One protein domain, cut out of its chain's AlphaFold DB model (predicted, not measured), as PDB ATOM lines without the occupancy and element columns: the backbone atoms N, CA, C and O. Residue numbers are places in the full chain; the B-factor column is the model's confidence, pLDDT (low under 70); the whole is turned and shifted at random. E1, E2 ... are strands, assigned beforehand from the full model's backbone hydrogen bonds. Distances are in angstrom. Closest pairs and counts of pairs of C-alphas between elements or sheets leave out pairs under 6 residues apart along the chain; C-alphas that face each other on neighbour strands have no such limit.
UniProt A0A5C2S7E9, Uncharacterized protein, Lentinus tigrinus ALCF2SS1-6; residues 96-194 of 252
ATOM      1  N   ASP A  96      25.453 -42.966   1.664       90.88
ATOM      2  CA  ASP A  96      26.432 -44.004   1.364       90.88
ATOM      3  C   ASP A  96      25.890 -44.904   0.244       90.88
ATOM      4  O   ASP A  96      24.680 -45.008   0.016       90.88
ATOM      5  N   THR A  97      26.771 -45.569  -0.494       87.88
ATOM      6  CA  THR A  97      26.353 -46.715  -1.310       87.88
ATOM      7  C   THR A  97      25.807 -47.810  -0.402       87.88
ATOM      8  O   THR A  97      26.365 -48.078   0.657       87.88
ATOM      9  N   ASP A  98      24.718 -48.449  -0.811       74.75
ATOM     10  CA  ASP A  98      24.124 -49.567  -0.070       74.75
ATOM     11  C   ASP A  98      25.158 -50.701   0.104       74.75
ATOM     12  O   ASP A  98      25.952 -50.949  -0.805       74.75
ATOM     13  N   ASP A  99      25.117 -51.443   1.212       69.00
ATOM     14  CA  ASP A  99      25.915 -52.668   1.364       69.00
ATOM     15  C   ASP A  99      25.551 -53.701   0.275       69.00
ATOM     16  O   ASP A  99      26.338 -54.575  -0.069       69.00
ATOM     17  N   ARG A 100      24.367 -53.593  -0.338       67.69
ATOM     18  CA  ARG A 100      23.986 -54.400  -1.511       67.69
ATOM     19  C   ARG A 100      24.453 -53.821  -2.850       67.69
ATOM     20  O   ARG A 100      24.348 -54.496  -3.868       67.69
ATOM     21  N   CYS A 101      24.936 -52.581  -2.868       72.25
ATOM     22  CA  CYS A 101      25.346 -51.843  -4.066       72.25
ATOM     23  C   CYS A 101      26.757 -51.256  -3.906       72.25
ATOM     24  O   CYS A 101      27.010 -50.124  -4.319       72.25
ATOM     25  N   MET A 102      27.664 -52.017  -3.287       85.25
ATOM     26  CA  MET A 102      29.055 -51.606  -3.106       85.25
ATOM     27  C   MET A 102      29.772 -51.442  -4.451       85.25
ATOM     28  O   MET A 102      29.521 -52.181  -5.406       85.25
ATOM     29  N   VAL A 103      30.709 -50.501  -4.508       89.69
ATOM     30  CA  VAL A 103      31.483 -50.192  -5.714       89.69
ATOM     31  C   VAL A 103      32.660 -51.146  -5.842       89.69
ATOM     32  O   VAL A 103      33.368 -51.383  -4.869       89.69
ATOM     33  N   LEU A 104      32.887 -51.697  -7.034       90.00
ATOM     34  CA  LEU A 104      34.022 -52.583  -7.289       90.00
ATOM     35  C   LEU A 104      35.330 -51.797  -7.367       90.00
ATOM     36  O   LEU A 104      35.358 -50.683  -7.891       90.00
ATOM     37  N   HIS A 105      36.426 -52.415  -6.931       90.31
ATOM     38  CA  HIS A 105      37.761 -51.823  -6.986       90.31
ATOM     39  C   HIS A 105      38.113 -51.296  -8.379       90.31
ATOM     40  O   HIS A 105      38.550 -50.159  -8.520       90.31
ATOM     41  N   ALA A 106      37.864 -52.112  -9.407       88.44
ATOM     42  CA  ALA A 106      38.161 -51.788 -10.800       88.44
ATOM     43  C   ALA A 106      37.404 -50.553 -11.325       88.44
ATOM     44  O   ALA A 106      37.765 -50.008 -12.365       88.44
ATOM     45  N   HIS A 107      36.352 -50.119 -10.627       90.00
ATOM     46  CA  HIS A 107      35.548 -48.951 -10.978       90.00
ATOM     47  C   HIS A 107      35.871 -47.738 -10.106       90.00
ATOM     48  O   HIS A 107      35.233 -46.703 -10.257       90.00
ATOM     49  N   LEU A 108      36.839 -47.831  -9.194       91.56
ATOM     50  CA  LEU A 108      37.299 -46.703  -8.397       91.56
ATOM     51  C   LEU A 108      38.618 -46.181  -8.943       91.56
ATOM     52  O   LEU A 108      39.600 -46.916  -9.043       91.56
ATOM     53  N   ILE A 109      38.635 -44.889  -9.243       92.50
ATOM     54  CA  ILE A 109      39.825 -44.177  -9.689       92.50
ATOM     55  C   ILE A 109      40.187 -43.072  -8.704       92.50
ATOM     56  O   ILE A 109      39.324 -42.494  -8.033       92.50
ATOM     57  N   ASP A 110      41.475 -42.768  -8.652       92.00
ATOM     58  CA  ASP A 110      41.991 -41.576  -7.998       92.00
ATOM     59  C   ASP A 110      41.451 -40.342  -8.740       92.00
ATOM     60  O   ASP A 110      41.644 -40.224  -9.957       92.00
ATOM     61  N   PRO A 111      40.769 -39.407  -8.056       91.50
ATOM     62  CA  PRO A 111      40.260 -38.201  -8.692       91.50
ATOM     63  C   PRO A 111      41.361 -37.282  -9.248       91.50
ATOM     64  O   PRO A 111      41.054 -36.471 -10.118       91.50
ATOM     65  N   LEU A 112      42.603 -37.376  -8.758       90.38
ATOM     66  CA  LEU A 112      43.724 -36.538  -9.195       90.38
ATOM     67  C   LEU A 112      44.480 -37.155 -10.371       90.38
ATOM     68  O   LEU A 112      44.691 -36.490 -11.382       90.38
ATOM     69  N   SER A 113      44.892 -38.418 -10.248       90.38
ATOM     70  CA  SER A 113      45.670 -39.093 -11.295       90.38
ATOM     71  C   SER A 113      44.808 -39.738 -12.385       90.38
ATOM     72  O   SER A 113      45.318 -40.055 -13.457       90.38
ATOM     73  N   GLY A 114      43.509 -39.943 -12.137       86.44
ATOM     74  CA  GLY A 114      42.586 -40.601 -13.066       86.44
ATOM     75  C   GLY A 114      42.827 -42.104 -13.232       86.44
ATOM     76  O   GLY A 114      42.165 -42.739 -14.051       86.44
ATOM     77  N   GLN A 115      43.762 -42.680 -12.476       87.94
ATOM     78  CA  GLN A 115      44.099 -44.097 -12.542       87.94
ATOM     79  C   GLN A 115      43.326 -44.909 -11.507       87.94
ATOM     80  O   GLN A 115      42.965 -44.411 -10.440       87.94
ATOM     81  N   VAL A 116      43.100 -46.186 -11.815       85.81
ATOM     82  CA  VAL A 116      42.637 -47.157 -10.817       85.81
ATOM     83  C   VAL A 116      43.727 -47.313  -9.758       85.81
ATOM     84  O   VAL A 116      44.914 -47.354 -10.087       85.81
ATOM     85  N   GLY A 117      43.331 -47.381  -8.486       76.88
ATOM     86  CA  GLY A 117      44.272 -47.537  -7.379       76.88
ATOM     87  C   GLY A 117      45.153 -48.776  -7.562       76.88
ATOM     88  O   GLY A 117      44.667 -49.853  -7.884       76.88
ATOM     89  N   LEU A 118      46.463 -48.636  -7.347       75.50
ATOM     90  CA  LEU A 118      47.407 -49.763  -7.435       75.50
ATOM     91  C   LEU A 118      47.358 -50.682  -6.203       75.50
ATOM     92  O   LEU A 118      47.944 -51.762  -6.204       75.50
ATOM     93  N   GLN A 119      46.690 -50.244  -5.136       82.94
ATOM     94  CA  GLN A 119      46.529 -50.954  -3.869       82.94
ATOM     95  C   GLN A 119      45.091 -50.793  -3.360       82.94
ATOM     96  O   GLN A 119      44.264 -50.128  -3.984       82.94
ATOM     97  N   MET A 120      44.800 -51.388  -2.202       86.19
ATOM     98  CA  MET A 120      43.558 -51.154  -1.464       86.19
ATOM     99  C   MET A 120      43.242 -49.661  -1.323       86.19
ATOM    100  O   MET A 120      44.116 -48.891  -0.926       86.19
ATOM    101  N   TRP A 121      41.980 -49.267  -1.512       89.19
ATOM    102  CA  TRP A 121      41.544 -47.955  -1.030       89.19
ATOM    103  C   TRP A 121      41.346 -47.998   0.484       89.19
ATOM    104  O   TRP A 121      40.595 -48.824   1.011       89.19
ATOM    105  N   HIS A 122      42.048 -47.117   1.188       87.69
ATOM    106  CA  HIS A 122      41.905 -46.959   2.630       87.69
ATOM    107  C   HIS A 122      40.619 -46.202   2.976       87.69
ATOM    108  O   HIS A 122      40.092 -45.447   2.159       87.69
ATOM    109  N   GLU A 123      40.128 -46.383   4.202       89.94
ATOM    110  CA  GLU A 123      39.062 -45.532   4.732       89.94
ATOM    111  C   GLU A 123      39.499 -44.062   4.659       89.94
ATOM    112  O   GLU A 123      40.675 -43.741   4.838       89.94
ATOM    113  N   TYR A 124      38.562 -43.178   4.343       91.50
ATOM    114  CA  TYR A 124      38.779 -41.758   4.075       91.50
ATOM    115  C   TYR A 124      39.527 -41.420   2.775       91.50
ATOM    116  O   TYR A 124      39.681 -40.240   2.453       91.50
ATOM    117  N   ALA A 125      39.920 -42.410   1.964       93.06
ATOM    118  CA  ALA A 125      40.468 -42.136   0.640       93.06
ATOM    119  C   ALA A 125      39.404 -41.496  -0.267       93.06
ATOM    120  O   ALA A 125      38.276 -41.991  -0.378       93.06
ATOM    121  N   ARG A 126      39.778 -40.398  -0.934       94.44
ATOM    122  CA  ARG A 126      38.939 -39.743  -1.943       94.44
ATOM    123  C   ARG A 126      38.996 -40.546  -3.231       94.44
ATOM    124  O   ARG A 126      40.075 -40.797  -3.757       94.44
ATOM    125  N   VAL A 127      37.830 -40.927  -3.734       94.56
ATOM    126  CA  VAL A 127      37.697 -41.783  -4.912       94.56
ATOM    127  C   VAL A 127      36.615 -41.256  -5.831       94.56
ATOM    128  O   VAL A 127      35.650 -40.621  -5.405       94.56
ATOM    129  N   LYS A 128      36.762 -41.552  -7.111       93.56
ATOM    130  CA  LYS A 128      35.774 -41.260  -8.135       93.56
ATOM    131  C   LYS A 128      35.320 -42.572  -8.760       93.56
ATOM    132  O   LYS A 128      36.136 -43.454  -9.010       93.56
ATOM    133  N   VAL A 129      34.019 -42.707  -8.994       89.75
ATOM    134  CA  VAL A 129      33.475 -43.903  -9.644       89.75
ATOM    135  C   VAL A 129      33.594 -43.729 -11.156       89.75
ATOM    136  O   VAL A 129      33.026 -42.802 -11.731       89.75
ATOM    137  N   SER A 130      34.371 -44.597 -11.792       85.31
ATOM    138  CA  SER A 130      34.528 -44.669 -13.237       85.31
ATOM    139  C   SER A 130      33.346 -45.407 -13.852       85.31
ATOM    140  O   SER A 130      33.078 -46.557 -13.509       85.31
ATOM    141  N   ASN A 131      32.668 -44.766 -14.802       66.81
ATOM    142  CA  ASN A 131      31.548 -45.353 -15.540       66.81
ATOM    143  C   ASN A 131      32.018 -46.077 -16.818       66.81
ATOM    144  O   ASN A 131      31.354 -46.061 -17.848       66.81
ATOM    145  N   THR A 132      33.220 -46.663 -16.782       59.25
ATOM    146  CA  THR A 132      33.904 -47.252 -17.948       59.25
ATOM    147  C   THR A 132      33.240 -48.516 -18.491       59.25
ATOM    148  O   THR A 132      33.571 -48.939 -19.595       59.25
ATOM    149  N   SER A 133      32.288 -49.111 -17.768       56.69
ATOM    150  CA  SER A 133      31.410 -50.148 -18.306       56.69
ATOM    151  C   SER A 133      29.973 -49.629 -18.325       56.69
ATOM    152  O   SER A 133      29.363 -49.423 -17.282       56.69
ATOM    153  N   ASN A 134      29.404 -49.448 -19.524       54.84
ATOM    154  CA  ASN A 134      28.022 -48.986 -19.741       54.84
ATOM    155  C   ASN A 134      26.933 -49.864 -19.072       54.84
ATOM    156  O   ASN A 134      25.744 -49.595 -19.226       54.84
ATOM    157  N   SER A 135      27.310 -50.935 -18.368       60.56
ATOM    158  CA  SER A 135      26.417 -51.922 -17.763       60.56
ATOM    159  C   SER A 135      26.242 -51.789 -16.247       60.56
ATOM    160  O   SER A 135      25.337 -52.429 -15.711       60.56
ATOM    161  N   VAL A 136      27.051 -50.988 -15.536       72.38
ATOM    162  CA  VAL A 136      27.009 -50.936 -14.061       72.38
ATOM    163  C   VAL A 136      26.645 -49.543 -13.553       72.38
ATOM    164  O   VAL A 136      27.479 -48.648 -13.488       72.38
ATOM    165  N   ASN A 137      25.394 -49.383 -13.116       79.31
ATOM    166  CA  ASN A 137      24.911 -48.157 -12.480       79.31
ATOM    167  C   ASN A 137      24.925 -48.301 -10.954       79.31
ATOM    168  O   ASN A 137      24.166 -49.093 -10.390       79.31
ATOM    169  N   TYR A 138      25.762 -47.511 -10.280       86.75
ATOM    170  CA  TYR A 138      25.794 -47.453  -8.820       86.75
ATOM    171  C   TYR A 138      24.810 -46.420  -8.272       86.75
ATOM    172  O   TYR A 138      24.596 -45.358  -8.860       86.75
ATOM    173  N   MET A 139      24.241 -46.725  -7.106       88.25
ATOM    174  CA  MET A 139      23.259 -45.878  -6.435       88.25
ATOM    175  C   MET A 139      23.685 -45.601  -4.994       88.25
ATOM    176  O   MET A 139      24.062 -46.517  -4.261       88.25
ATOM    177  N   ALA A 140      23.557 -44.349  -4.572       88.31
ATOM    178  CA  ALA A 140      23.691 -43.938  -3.182       88.31
ATOM    179  C   ALA A 140      22.313 -43.859  -2.512       88.31
ATOM    180  O   ALA A 140      21.325 -43.441  -3.128       88.31
ATOM    181  N   LYS A 141      22.238 -44.259  -1.244       85.69
ATOM    182  CA  LYS A 141      21.017 -44.242  -0.433       85.69
ATOM    183  C   LYS A 141      21.332 -43.729   0.969       85.69
ATOM    184  O   LYS A 141      22.449 -43.828   1.463       85.69
ATOM    185  N   GLN A 142      20.325 -43.169   1.628       78.56
ATOM    186  CA  GLN A 142      20.474 -42.738   3.014       78.56
ATOM    187  C   GLN A 142      20.520 -43.958   3.949       78.56
ATOM    188  O   GLN A 142      19.648 -44.828   3.875       78.56
ATOM    189  N   THR A 143      21.525 -44.002   4.826       66.19
ATOM    190  CA  THR A 143      21.733 -45.069   5.819       66.19
ATOM    191  C   THR A 143      21.260 -44.590   7.200       66.19
ATOM    192  O   THR A 143      21.557 -43.452   7.566       66.19
ATOM    193  N   PRO A 144      20.542 -45.406   7.997       60.75
ATOM    194  CA  PRO A 144      20.034 -46.739   7.675       60.75
ATOM    195  C   PRO A 144      18.892 -46.688   6.652       60.75
ATOM    196  O   PRO A 144      18.131 -45.722   6.594       60.75
ATOM    197  N   HIS A 145      18.773 -47.754   5.859       58.84
ATOM    198  CA  HIS A 145      17.769 -47.881   4.807       58.84
ATOM    199  C   HIS A 145      16.351 -47.759   5.386       58.84
ATOM    200  O   HIS A 145      15.829 -48.689   6.001       58.84
ATOM    201  N   ARG A 146      15.705 -46.603   5.198       55.28
ATOM    202  CA  ARG A 146      14.309 -46.395   5.604       55.28
ATOM    203  C   ARG A 146      13.360 -46.966   4.550       55.28
ATOM    204  O   ARG A 146      12.828 -46.212   3.746       55.28
ATOM    205  N   GLY A 147      13.172 -48.287   4.571       53.31
ATOM    206  CA  GLY A 147      12.051 -49.002   3.946       53.31
ATOM    207  C   GLY A 147      11.765 -48.741   2.450       53.31
ATOM    208  O   GLY A 147      12.530 -48.066   1.750       53.31
ATOM    209  N   PRO A 148      10.646 -49.297   1.938       46.03
ATOM    210  CA  PRO A 148      10.149 -49.032   0.589       46.03
ATOM    211  C   PRO A 148       9.691 -47.568   0.506       46.03
ATOM    212  O   PRO A 148       8.592 -47.214   0.916       46.03
ATOM    213  N   GLY A 149      10.590 -46.693   0.060       55.12
ATOM    214  CA  GLY A 149      10.404 -45.237   0.065       55.12
ATOM    215  C   GLY A 149      11.715 -44.450   0.137       55.12
ATOM    216  O   GLY A 149      11.735 -43.250  -0.142       55.12
ATOM    217  N   SER A 150      12.831 -45.109   0.464       66.50
ATOM    218  CA  SER A 150      14.153 -44.483   0.401       66.50
ATOM    219  C   SER A 150      14.534 -44.114  -1.042       66.50
ATOM    220  O   SER A 150      14.672 -44.962  -1.928       66.50
ATOM    221  N   LYS A 151      14.705 -42.809  -1.288       78.25
ATOM    222  CA  LYS A 151      15.175 -42.292  -2.578       78.25
ATOM    223  C   LYS A 151      16.599 -42.792  -2.830       78.25
ATOM    224  O   LYS A 151      17.462 -42.686  -1.961       78.25
ATOM    225  N   SER A 152      16.816 -43.341  -4.020       84.38
ATOM    226  CA  SER A 152      18.132 -43.764  -4.497       84.38
ATOM    227  C   SER A 152      18.658 -42.731  -5.483       84.38
ATOM    228  O   SER A 152      17.907 -42.260  -6.337       84.38
ATOM    229  N   PHE A 153      19.937 -42.391  -5.377       87.56
ATOM    230  CA  PHE A 153      20.566 -41.351  -6.184       87.56
ATOM    231  C   PHE A 153      21.633 -41.964  -7.091       87.56
ATOM    232  O   PHE A 153      22.531 -42.626  -6.567       87.56
ATOM    233  N   PRO A 154      21.558 -41.770  -8.419       88.75
ATOM    234  CA  PRO A 154      22.567 -42.300  -9.324       88.75
ATOM    235  C   PRO A 154      23.911 -41.624  -9.068       88.75
ATOM    236  O   PRO A 154      23.995 -40.399  -8.949       88.75
ATOM    237  N   ILE A 155      24.962 -42.434  -8.991       88.69
ATOM    238  CA  ILE A 155      26.331 -41.946  -8.878       88.69
ATOM    239  C   ILE A 155      26.858 -41.718 -10.288       88.69
ATOM    240  O   ILE A 155      26.864 -42.627 -11.113       88.69
ATOM    241  N   THR A 156      27.291 -40.491 -10.564       85.69
ATOM    242  CA  THR A 156      27.872 -40.122 -11.853       85.69
ATOM    243  C   THR A 156      29.391 -40.074 -11.772       85.69
ATOM    244  O   THR A 156      29.978 -39.847 -10.712       85.69
ATOM    245  N   ASP A 157      30.027 -40.181 -12.931       84.50
ATOM    246  CA  ASP A 157      31.464 -40.022 -13.151       84.50
ATOM    247  C   ASP A 157      31.962 -38.578 -12.957       84.50
ATOM    248  O   ASP A 157      33.020 -38.210 -13.450       84.50
ATOM    249  N   LYS A 158      31.212 -37.709 -12.284       86.25
ATOM    250  CA  LYS A 158      31.653 -36.358 -11.905       86.25
ATOM    251  C   LYS A 158      31.760 -36.200 -10.395       86.25
ATOM    252  O   LYS A 158      32.322 -35.213  -9.929       86.25
ATOM    253  N   LEU A 159      31.231 -37.159  -9.639       91.44
ATOM    254  CA  LEU A 159      31.197 -37.110  -8.188       91.44
ATOM    255  C   LEU A 159      32.467 -37.722  -7.605       91.44
ATOM    256  O   LEU A 159      32.868 -38.829  -7.965       91.44
ATOM    257  N   VAL A 160      33.065 -37.000  -6.665       94.31
ATOM    258  CA  VAL A 160      34.132 -37.522  -5.808       94.31
ATOM    259  C   VAL A 160      33.498 -37.908  -4.484       94.31
ATOM    260  O   VAL A 160      32.882 -37.071  -3.829       94.31
ATOM    261  N   GLY A 161      33.614 -39.173  -4.111       95.06
ATOM    262  CA  GLY A 161      33.184 -39.685  -2.820       95.06
ATOM    263  C   GLY A 161      34.373 -40.003  -1.926       95.06
ATOM    264  O   GLY A 161      35.534 -39.788  -2.285       95.06
ATOM    265  N   VAL A 162      34.072 -40.544  -0.755       95.31
ATOM    266  CA  VAL A 162      35.070 -41.023   0.200       95.31
ATOM    267  C   VAL A 162      34.781 -42.468   0.570       95.31
ATOM    268  O   VAL A 162      33.636 -42.827   0.828       95.31
ATOM    269  N   VAL A 163      35.811 -43.306   0.602       93.69
ATOM    270  CA  VAL A 163      35.681 -44.693   1.060       93.69
ATOM    271  C   VAL A 163      35.394 -44.712   2.558       93.69
ATOM    272  O   VAL A 163      36.143 -44.142   3.345       93.69
ATOM    273  N   VAL A 164      34.323 -45.392   2.958       92.06
ATOM    274  CA  VAL A 164      33.950 -45.567   4.375       92.06
ATOM    275  C   VAL A 164      34.056 -47.009   4.837       92.06
ATOM    276  O   VAL A 164      34.068 -47.287   6.029       92.06
ATOM    277  N   LYS A 165      34.117 -47.948   3.895       90.44
ATOM    278  CA  LYS A 165      34.293 -49.361   4.195       90.44
ATOM    279  C   LYS A 165      34.940 -50.046   3.010       90.44
ATOM    280  O   LYS A 165      34.548 -49.805   1.870       90.44
ATOM    281  N   THR A 166      35.870 -50.939   3.310       89.31
ATOM    282  CA  THR A 166      36.529 -51.788   2.323       89.31
ATOM    283  C   THR A 166      36.266 -53.241   2.668       89.31
ATOM    284  O   THR A 166      36.438 -53.642   3.822       89.31
ATOM    285  N   LEU A 167      35.851 -54.026   1.678       86.81
ATOM    286  CA  LEU A 167      35.459 -55.414   1.849       86.81
ATOM    287  C   LEU A 167      36.099 -56.325   0.798       86.81
ATOM    288  O   LEU A 167      36.196 -56.008  -0.387       86.81
ATOM    289  N   THR A 168      36.544 -57.488   1.264       82.50
ATOM    290  CA  THR A 168      36.949 -58.619   0.430       82.50
ATOM    291  C   THR A 168      35.726 -59.222  -0.271       82.50
ATOM    292  O   THR A 168      34.592 -58.979   0.150       82.50
ATOM    293  N   PRO A 169      35.913 -60.114  -1.263       74.94
ATOM    294  CA  PRO A 169      34.792 -60.783  -1.932       74.94
ATOM    295  C   PRO A 169      33.959 -61.645  -0.973       74.94
ATOM    296  O   PRO A 169      32.784 -61.895  -1.204       74.94
ATOM    297  N   SER A 170      34.568 -62.083   0.134       77.19
ATOM    298  CA  SER A 170      33.914 -62.804   1.229       77.19
ATOM    299  C   SER A 170      33.198 -61.896   2.240       77.19
ATOM    300  O   SER A 170      32.720 -62.388   3.261       77.19
ATOM    301  N   GLY A 171      33.145 -60.581   1.999       75.12
ATOM    302  CA  GLY A 171      32.464 -59.612   2.860       75.12
ATOM    303  C   GLY A 171      33.198 -59.299   4.165       75.12
ATOM    304  O   GLY A 171      32.572 -58.837   5.118       75.12
ATOM    305  N   ARG A 172      34.512 -59.546   4.241       79.38
ATOM    306  CA  ARG A 172      35.346 -59.246   5.418       79.38
ATOM    307  C   ARG A 172      36.226 -58.033   5.160       79.38
ATOM    308  O   ARG A 172      36.573 -57.754   4.021       79.38
ATOM    309  N   THR A 173      36.644 -57.333   6.206       79.81
ATOM    310  CA  THR A 173      37.677 -56.300   6.060       79.81
ATOM    311  C   THR A 173      39.001 -56.959   5.640       79.81
ATOM    312  O   THR A 173      39.398 -57.946   6.270       79.81
ATOM    313  N   PRO A 174      39.685 -56.481   4.583       75.50
ATOM    314  CA  PRO A 174      40.944 -57.074   4.146       75.50
ATOM    315  C   PRO A 174      42.034 -56.946   5.212       75.50
ATOM    316  O   PRO A 174      42.204 -55.893   5.821       75.50
ATOM    317  N   THR A 175      42.810 -58.011   5.401       73.06
ATOM    318  CA  THR A 175      43.984 -58.035   6.290       73.06
ATOM    319  C   THR A 175      45.308 -57.873   5.540       73.06
ATOM    320  O   THR A 175      46.348 -57.678   6.163       73.06
ATOM    321  N   SER A 176      45.288 -57.933   4.203       68.62
ATOM    322  CA  SER A 176      46.458 -57.731   3.342       68.62
ATOM    323  C   SER A 176      46.291 -56.475   2.486       68.62
ATOM    324  O   SER A 176      45.171 -56.079   2.180       68.62
ATOM    325  N   LYS A 177      47.406 -55.854   2.078       68.69
ATOM    326  CA  LYS A 177      47.423 -54.661   1.210       68.69
ATOM    327  C   LYS A 177      47.472 -54.994  -0.294       68.69
ATOM    328  O   LYS A 177      47.810 -54.133  -1.100       68.69
ATOM    329  N   ILE A 178      47.198 -56.244  -0.674       70.50
ATOM    330  CA  ILE A 178      47.359 -56.728  -2.055       70.50
ATOM    331  C   ILE A 178      46.203 -56.236  -2.930       70.50
ATOM    332  O   ILE A 178      45.050 -56.321  -2.532       70.50
ATOM    333  N   LEU A 179      46.500 -55.765  -4.139       68.69
ATOM    334  CA  LEU A 179      45.491 -55.373  -5.121       68.69
ATOM    335  C   LEU A 179      44.576 -56.550  -5.492       68.69
ATOM    336  O   LEU A 179      45.046 -57.615  -5.886       68.69
ATOM    337  N   SER A 180      43.262 -56.339  -5.435       76.44
ATOM    338  CA  SER A 180      42.286 -57.305  -5.930       76.44
ATOM    339  C   SER A 180      41.132 -56.592  -6.624       76.44
ATOM    340  O   SER A 180      40.436 -55.769  -6.028       76.44
ATOM    341  N   SER A 181      40.910 -56.932  -7.893       77.12
ATOM    342  CA  SER A 181      39.839 -56.359  -8.720       77.12
ATOM    343  C   SER A 181      38.432 -56.707  -8.225       77.12
ATOM    344  O   SER A 181      37.474 -56.033  -8.595       77.12
ATOM    345  N   THR A 182      38.305 -57.732  -7.377       83.31
ATOM    346  CA  THR A 182      37.036 -58.230  -6.832       83.31
ATOM    347  C   THR A 182      36.669 -57.614  -5.484       83.31
ATOM    348  O   THR A 182      35.607 -57.920  -4.944       83.31
ATOM    349  N   TRP A 183      37.522 -56.754  -4.923       87.94
ATOM    350  CA  TRP A 183      37.194 -56.015  -3.706       87.94
ATOM    351  C   TRP A 183      36.073 -55.016  -3.941       87.94
ATOM    352  O   TRP A 183      35.954 -54.432  -5.020       87.94
ATOM    353  N   THR A 184      35.275 -54.807  -2.903       90.38
ATOM    354  CA  THR A 184      34.128 -53.909  -2.918       90.38
ATOM    355  C   THR A 184      34.255 -52.844  -1.839       90.38
ATOM    356  O   THR A 184      34.878 -53.042  -0.795       90.38
ATOM    357  N   TYR A 185      33.669 -51.684  -2.107       91.50
ATOM    358  CA  TYR A 185      33.815 -50.499  -1.278       91.50
ATOM    359  C   TYR A 185      32.468 -49.837  -1.054       91.50
ATOM    360  O   TYR A 185      31.680 -49.660  -1.987       91.50
ATOM    361  N   THR A 186      32.246 -49.403   0.178       92.31
ATOM    362  CA  THR A 186      31.187 -48.451   0.481       92.31
ATOM    363  C   THR A 186      31.753 -47.050   0.297       92.31
ATOM    364  O   THR A 186      32.763 -46.702   0.914       92.31
ATOM    365  N   VAL A 187      31.112 -46.250  -0.552       93.50
ATOM    366  CA  VAL A 187      31.523 -44.878  -0.858       93.50
ATOM    367  C   VAL A 187      30.458 -43.904  -0.367       93.50
ATOM    368  O   VAL A 187      29.269 -44.070  -0.643       93.50
ATOM    369  N   ARG A 188      30.900 -42.880   0.359       93.75
ATOM    370  CA  ARG A 188      30.086 -41.801   0.913       93.75
ATOM    371  C   ARG A 188      30.131 -40.561   0.036       93.75
ATOM    372  O   ARG A 188      31.194 -40.148  -0.426       93.75
ATOM    373  N   PHE A 189      28.976 -39.932  -0.117       93.69
ATOM    374  CA  PHE A 189      28.751 -38.702  -0.868       93.69
ATOM    375  C   PHE A 189      27.968 -37.689  -0.025       93.69
ATOM    376  O   PHE A 189      27.449 -38.018   1.046       93.69
ATOM    377  N   THR A 190      27.855 -36.455  -0.520       93.94
ATOM    378  CA  THR A 190      27.048 -35.409   0.125       93.94
ATOM    379  C   THR A 190      25.698 -35.282  -0.570       93.94
ATOM    380  O   THR A 190      25.632 -35.071  -1.775       93.94
ATOM    381  N   LEU A 191      24.607 -35.374   0.181       91.94
ATOM    382  CA  LEU A 191      23.255 -35.088  -0.276       91.94
ATOM    383  C   LEU A 191      22.845 -33.686   0.167       91.94
ATOM    384  O   LEU A 191      22.640 -33.439   1.355       91.94
ATOM    385  N   GLU A 192      22.657 -32.791  -0.793       92.62
ATOM    386  CA  GLU A 192      22.029 -31.496  -0.570       92.62
ATOM    387  C   GLU A 192      20.510 -31.640  -0.670       92.62
ATOM    388  O   GLU A 192      19.975 -32.140  -1.660       92.62
ATOM    389  N   THR A 193      19.802 -31.209   0.368       90.56
ATOM    390  CA  THR A 193      18.345 -31.103   0.390       90.56
ATOM    391  C   THR A 193      17.962 -29.643   0.526       90.56
ATOM    392  O   THR A 193      18.355 -28.976   1.481       90.56
ATOM    393  N   THR A 194      17.181 -29.158  -0.427       89.25
ATOM    394  CA  THR A 194      16.636 -27.804  -0.433       89.25
ATOM    395  C   THR A 194      15.139 -27.871  -0.148       89.25
ATOM    396  O   THR A 194      14.411 -28.581  -0.844       89.25
TER     397      THR A 194
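This is residues 96 to 194 of the 252 residues of an uncharacterized protein of Lentinus tigrinus ALCF2SS1-6 (UniProt A0A5C2S7E9). Little regular structure is here: long loops gather round a small, strongly twisted antiparallel sheet, E1 - E4 - E5, with the short hairpin E2 and E3 near E5. The printed part has 99 residues, no named helix and five named strands, E1 to E5 in order. The class is all strand, though strands hold only 29 residues. It is compact, radius of gyration of the C-alphas 13.2 A, spanning 39 by 28 by 26 A.

Past residue 96, residues 103 to 104 pair antiparallel with 184 to 185 of E5, residues 184 to 194. E1, residues 126 to 129, is antiparallel to E4, residues 160 to 167; see N 127 and O 161, 2.9 A. E2, residues 139 to 141, and E3, residues 152 to 154, form a hairpin; see N 140 and O 153, 2.8 A. E4 bends by 65 degrees at residue 164 and forms a hairpin with E5; see N 162 and O 188, 2.9 A.

Find C-alpha 126 at (38.939, -39.743, -1.943), where E1 begins. E4 runs 19.5 A, and E5 31.5 A to C-alpha 194 at (16.636, -27.804, -0.433).

The printed part has no cut. The E4 to E5 link is long. Confidence is under 70 at 18 residues, among them 143 to 150.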